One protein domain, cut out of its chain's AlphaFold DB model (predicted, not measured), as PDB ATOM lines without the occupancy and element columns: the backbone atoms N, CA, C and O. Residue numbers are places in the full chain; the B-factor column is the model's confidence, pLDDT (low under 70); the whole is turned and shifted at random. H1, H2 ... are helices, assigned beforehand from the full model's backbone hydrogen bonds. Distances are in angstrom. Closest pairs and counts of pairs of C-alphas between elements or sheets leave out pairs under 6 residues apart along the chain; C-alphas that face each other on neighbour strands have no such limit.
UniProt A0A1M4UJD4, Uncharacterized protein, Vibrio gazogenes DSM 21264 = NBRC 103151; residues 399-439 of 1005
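This is residues 399 to 439 of the 1005 residues of an uncharacterized protein of Vibrio gazogenes DSM 21264 = NBRC 103151 (UniProt A0A1M4UJD4). Three helices follow one another round an open C: short H1 on one side, the longest helix H2 along the opposite side, and H3 round the corner from the last residues of H2, with few contacts between the helices. Residues 407 to 413 make the turn from H1 to H2, and after H3 the tail of residues 435 to 439 folds back toward the side of H1, so that both ends of the printed part lie on that side. The printed part has 41 residues with three named helices, in the order H1, H2, H3, and no named strand; the class is all helix. It is compact, with a radius of gyration of the C-alphas of 10.3 A, and its C-alphas span 28 by 22 by 14 A.

H1, residues 401 to 406, and H2, residues 414 to 424, only just touch, with 3 pairs of C-alphas within 8 A. Their closest C-alphas, those of Ile 404 and Thr 416, are 6.4 A apart. The lines of H1 and H2 are about perpendicular, at 73 degrees. H3, residues 428 to 434, is close to H2 but not clearly touching it; the closest C-alphas, those of Tyr 423 and Arg 431, are 7.0 A apart. H2 and H3 run opposite ways at a steep tilt of 64 degrees. H1 and H3 are apart. In H1 and H2 every O i to N i+4 pair is within hydrogen-bond range, and in H3 2 of 3 are.

H1 begins with C-alpha 401 at (-10.057, 15.678, -24.679) and measures 8.6 A from first to last C-alpha. H2, 11 residues from Glu 414 to Leu 424, measures 15.3 A; its C-alpha 414 is at (-7.466, 1.289, -29.116). H3, from Pro 428 to Ile 434, measures 10.0 A and ends with C-alpha 434 at (-2.215, 21.699, -22.581).

The two C-alphas farthest apart, those of Glu 410 and Arg 433, are 28.6 A from each other, while the first and last printed C-alphas, those of Arg 399 and Ala 439, are 10.5 A apart. The printed part has no cut. The link from H1 to H2, with 7 residues, is short; the link from H2 to H3, with 3 residues, is tight; no link is long. The mean pLDDT of the printed part is 76.7, and confidence is low, under 70, at residues 399, 408, 411 and 435 to 439.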
ATOM      1  N   ARG A 399      -9.869  19.112 -31.039       66.25
ATOM      2  CA  ARG A 399     -10.094  17.814 -30.398       66.25
ATOM      3  C   ARG A 399     -10.425  17.999 -28.922       66.25
ATOM      4  O   ARG A 399      -9.555  18.360 -28.135       66.25
ATOM      5  N   ASP A 400     -11.671  17.719 -28.556       71.31
ATOM      6  CA  ASP A 400     -12.111  17.749 -27.164       71.31
ATOM      7  C   ASP A 400     -11.583  16.529 -26.390       71.31
ATOM      8  O   ASP A 400     -12.111  15.422 -26.507       71.31
ATOM      9  N   TYR A 401     -10.561  16.733 -25.558       70.69
ATOM     10  CA  TYR A 401     -10.057  15.678 -24.679       70.69
ATOM     11  C   TYR A 401     -11.025  15.327 -23.535       70.69
ATOM     12  O   TYR A 401     -10.891  14.238 -22.977       70.69
ATOM     13  N   GLN A 402     -12.029  16.156 -23.199       72.19
ATOM     14  CA  GLN A 402     -13.079  15.711 -22.271       72.19
ATOM     15  C   GLN A 402     -13.889  14.565 -22.868       72.19
ATOM     16  O   GLN A 402     -14.218  13.642 -22.131       72.19
ATOM     17  N   SER A 403     -14.203  14.597 -24.167       74.25
ATOM     18  CA  SER A 403     -14.912  13.494 -24.826       74.25
ATOM     19  C   SER A 403     -14.120  12.179 -24.726       74.25
ATOM     20  O   SER A 403     -14.641  11.202 -24.194       74.25
ATOM     21  N   ILE A 404     -12.823  12.209 -25.065       72.75
ATOM     22  CA  ILE A 404     -11.876  11.082 -24.950       72.75
ATOM     23  C   ILE A 404     -11.831  10.502 -23.526       72.75
ATOM     24  O   ILE A 404     -11.811   9.283 -23.357       72.75
ATOM     25  N   LEU A 405     -11.841  11.354 -22.494       76.69
ATOM     26  CA  LEU A 405     -11.806  10.931 -21.086       76.69
ATOM     27  C   LEU A 405     -13.174  10.509 -20.517       76.69
ATOM     28  O   LEU A 405     -13.213   9.912 -19.443       76.69
ATOM     29  N   ARG A 406     -14.288  10.842 -21.182       78.75
ATOM     30  CA  ARG A 406     -15.661  10.550 -20.719       78.75
ATOM     31  C   ARG A 406     -16.287   9.315 -21.356       78.75
ATOM     32  O   ARG A 406     -17.292   8.835 -20.835       78.75
ATOM     33  N   GLU A 407     -15.757   8.830 -22.476       75.50
ATOM     34  CA  GLU A 407     -16.209   7.564 -23.061       75.50
ATOM     35  C   GLU A 407     -16.052   6.425 -22.038       75.50
ATOM     36  O   GLU A 407     -15.045   6.321 -21.345       75.50
ATOM     37  N   SER A 408     -17.072   5.585 -21.885       68.81
ATOM     38  CA  SER A 408     -17.027   4.463 -20.943       68.81
ATOM     39  C   SER A 408     -16.109   3.360 -21.464       68.81
ATOM     40  O   SER A 408     -16.199   3.029 -22.647       68.81
ATOM     41  N   ASP A 409     -15.336   2.730 -20.579       71.38
ATOM     42  CA  ASP A 409     -14.309   1.731 -20.922       71.38
ATOM     43  C   ASP A 409     -14.811   0.565 -21.805       71.38
ATOM     44  O   ASP A 409     -14.054   0.024 -22.601       71.38
ATOM     45  N   GLU A 410     -16.109   0.239 -21.772       75.12
ATOM     46  CA  GLU A 410     -16.746  -0.773 -22.636       75.12
ATOM     47  C   GLU A 410     -16.779  -0.444 -24.151       75.12
ATOM     48  O   GLU A 410     -17.240  -1.276 -24.935       75.12
ATOM     49  N   LYS A 411     -16.376   0.760 -24.591       62.16
ATOM     50  CA  LYS A 411     -16.487   1.208 -26.003       62.16
ATOM     51  C   LYS A 411     -15.279   1.974 -26.552       62.16
ATOM     52  O   LYS A 411     -15.392   2.620 -27.592       62.16
ATOM     53  N   VAL A 412     -14.155   1.941 -25.851       70.19
ATOM     54  CA  VAL A 412     -12.973   2.738 -26.194       70.19
ATOM     55  C   VAL A 412     -12.222   2.061 -27.347       70.19
ATOM     56  O   VAL A 412     -11.811   0.913 -27.231       70.19
ATOM     57  N   ASP A 413     -12.071   2.773 -28.466       80.94
ATOM     58  CA  ASP A 413     -11.143   2.416 -29.550       80.94
ATOM     59  C   ASP A 413      -9.706   2.382 -28.996       80.94
ATOM     60  O   ASP A 413      -9.330   3.242 -28.197       80.94
ATOM     61  N   GLU A 414      -8.895   1.421 -29.434       79.31
ATOM     62  CA  GLU A 414      -7.466   1.289 -29.116       79.31
ATOM     63  C   GLU A 414      -6.721   2.629 -29.264       79.31
ATOM     64  O   GLU A 414      -5.974   3.047 -28.375       79.31
ATOM     65  N   LEU A 415      -7.020   3.387 -30.328       77.38
ATOM     66  CA  LEU A 415      -6.461   4.724 -30.546       77.38
ATOM     67  C   LEU A 415      -6.809   5.712 -29.417       77.38
ATOM     68  O   LEU A 415      -5.989   6.560 -29.052       77.38
ATOM     69  N   THR A 416      -8.026   5.633 -28.881       79.31
ATOM     70  CA  THR A 416      -8.489   6.476 -27.775       79.31
ATOM     71  C   THR A 416      -7.786   6.085 -26.474       79.31
ATOM     72  O   THR A 416      -7.405   6.980 -25.717       79.31
ATOM     73  N   ASP A 417      -7.531   4.797 -26.228       83.12
ATOM     74  CA  ASP A 417      -6.829   4.346 -25.017       83.12
ATOM     75  C   ASP A 417      -5.332   4.692 -25.017       83.12
ATOM     76  O   ASP A 417      -4.815   5.238 -24.035       83.12
ATOM     77  N   ILE A 418      -4.648   4.534 -26.155       84.44
ATOM     78  CA  ILE A 418      -3.264   5.011 -26.321       84.44
ATOM     79  C   ILE A 418      -3.190   6.528 -26.053       84.44
ATOM     80  O   ILE A 418      -2.267   7.027 -25.401       84.44
ATOM     81  N   GLU A 419      -4.188   7.299 -26.499       83.75
ATOM     82  CA  GLU A 419      -4.223   8.745 -26.271       83.75
ATOM     83  C   GLU A 419      -4.582   9.161 -24.839       83.75
ATOM     84  O   GLU A 419      -4.088  10.212 -24.399       83.75
ATOM     85  N   ARG A 420      -5.367   8.350 -24.113       85.31
ATOM     86  CA  ARG A 420      -5.589   8.463 -22.660       85.31
ATOM     87  C   ARG A 420      -4.306   8.180 -21.892       85.31
ATOM     88  O   ARG A 420      -3.922   8.988 -21.047       85.31
ATOM     89  N   THR A 421      -3.609   7.098 -22.221       87.50
ATOM     90  CA  THR A 421      -2.312   6.746 -21.625       87.50
ATOM     91  C   THR A 421      -1.304   7.876 -21.830       87.50
ATOM     92  O   THR A 421      -0.720   8.373 -20.865       87.50
ATOM     93  N   ALA A 422      -1.205   8.399 -23.052       87.38
ATOM     94  CA  ALA A 422      -0.356   9.541 -23.375       87.38
ATOM     95  C   ALA A 422      -0.812  10.877 -22.773       87.38
ATOM     96  O   ALA A 422      -0.034  11.829 -22.720       87.38
ATOM     97  N   TYR A 423      -2.071  10.998 -22.351       87.00
ATOM     98  CA  TYR A 423      -2.547  12.134 -21.564       87.00
ATOM     99  C   TYR A 423      -2.103  11.987 -20.100       87.00
ATOM    100  O   TYR A 423      -1.482  12.893 -19.543       87.00
ATOM    101  N   LEU A 424      -2.355  10.820 -19.499       90.19
ATOM    102  CA  LEU A 424      -1.974  10.483 -18.123       90.19
ATOM    103  C   LEU A 424      -0.453  10.447 -17.908       90.19
ATOM    104  O   LEU A 424      -0.007  10.572 -16.768       90.19
ATOM    105  N   TYR A 425       0.329  10.326 -18.985       92.88
ATOM    106  CA  TYR A 425       1.788  10.400 -18.965       92.88
ATOM    107  C   TYR A 425       2.316  11.730 -18.401       92.88
ATOM    108  O   TYR A 425       3.381  11.736 -17.796       92.88
ATOM    109  N   PHE A 426       1.588  12.841 -18.561       93.31
ATOM    110  CA  PHE A 426       2.016  14.177 -18.121       93.31
ATOM    111  C   PHE A 426       1.642  14.487 -16.664       93.31
ATOM    112  O   PHE A 426       0.722  13.891 -16.098       93.31
ATOM    113  N   ASP A 427       2.298  15.471 -16.051       95.12
ATOM    114  CA  ASP A 427       1.910  15.969 -14.723       95.12
ATOM    115  C   ASP A 427       0.536  16.677 -14.765       95.12
ATOM    116  O   ASP A 427       0.208  17.297 -15.781       95.12
ATOM    117  N   PRO A 428      -0.297  16.608 -13.702       90.69
ATOM    118  CA  PRO A 428      -1.653  17.174 -13.713       90.69
ATOM    119  C   PRO A 428      -1.707  18.667 -14.075       90.69
ATOM    120  O   PRO A 428      -2.491  19.062 -14.930       90.69
ATOM    121  N   GLU A 429      -0.817  19.480 -13.500       87.12
ATOM    122  CA  GLU A 429      -0.747  20.927 -13.767       87.12
ATOM    123  C   GLU A 429      -0.415  21.244 -15.234       87.12
ATOM    124  O   GLU A 429      -0.845  22.258 -15.782       87.12
ATOM    125  N   ILE A 430       0.357  20.366 -15.875       88.38
ATOM    126  CA  ILE A 430       0.775  20.493 -17.271       88.38
ATOM    127  C   ILE A 430      -0.355  20.016 -18.186       88.38
ATOM    128  O   ILE A 430      -0.687  20.695 -19.157       88.38
ATOM    129  N   ARG A 431      -1.032  18.916 -17.828       84.94
ATOM    130  CA  ARG A 431      -2.250  18.447 -18.505       84.94
ATOM    131  C   ARG A 431      -3.334  19.518 -18.574       84.94
ATOM    132  O   ARG A 431      -3.897  19.725 -19.645       84.94
ATOM    133  N   GLU A 432      -3.618  20.189 -17.460       78.50
ATOM    134  CA  GLU A 432      -4.645  21.238 -17.392       78.50
ATOM    135  C   GLU A 432      -4.327  22.422 -18.318       78.50
ATOM    136  O   GLU A 432      -5.237  22.964 -18.947       78.50
ATOM    137  N   ARG A 433      -3.041  22.773 -18.468       75.50
ATOM    138  CA  ARG A 433      -2.575  23.840 -19.370       75.50
ATOM    139  C   ARG A 433      -2.585  23.433 -20.848       75.50
ATOM    140  O   ARG A 433      -2.922  24.262 -21.685       75.50
ATOM    141  N   ILE A 434      -2.237  22.185 -21.183       70.38
ATOM    142  CA  ILE A 434      -2.215  21.699 -22.581       70.38
ATOM    143  C   ILE A 434      -3.626  21.460 -23.116       70.38
ATOM    144  O   ILE A 434      -3.942  21.823 -24.246       70.38
ATOM    145  N   TYR A 435      -4.451  20.753 -22.342       68.88
ATOM    146  CA  TYR A 435      -5.631  20.059 -22.863       68.88
ATOM    147  C   TYR A 435      -6.948  20.796 -22.600       68.88
ATOM    148  O   TYR A 435      -8.004  20.178 -22.711       68.88
ATOM    149  N   ASN A 436      -6.852  22.090 -22.249       61.69
ATOM    150  CA  ASN A 436      -7.916  23.043 -21.908       61.69
ATOM    151  C   ASN A 436      -9.328  22.436 -21.879       61.69
ATOM    152  O   ASN A 436     -10.084  22.460 -22.850       61.69
ATOM    153  N   PHE A 437      -9.686  21.902 -20.715       51.22
ATOM    154  CA  PHE A 437     -10.916  21.146 -20.514       51.22
ATOM    155  C   PHE A 437     -12.192  22.000 -20.437       51.22
ATOM    156  O   PHE A 437     -13.261  21.474 -20.121       51.22
ATOM    157  N   SER A 438     -12.128  23.305 -20.708       51.34
ATOM    158  CA  SER A 438     -13.292  24.188 -20.612       51.34
ATOM    159  C   SER A 438     -14.145  24.148 -21.886       51.34
ATOM    160  O   SER A 438     -14.200  25.109 -22.647       51.34
ATOM    161  N   ALA A 439     -14.873  23.044 -22.097       43.03
ATOM    162  CA  ALA A 439     -15.805  22.882 -23.224       43.03
ATOM    163  C   ALA A 439     -16.953  23.923 -23.260       43.03
ATOM    164  O   ALA A 439     -17.632  24.061 -24.273       43.03
TER     165      ALA A 439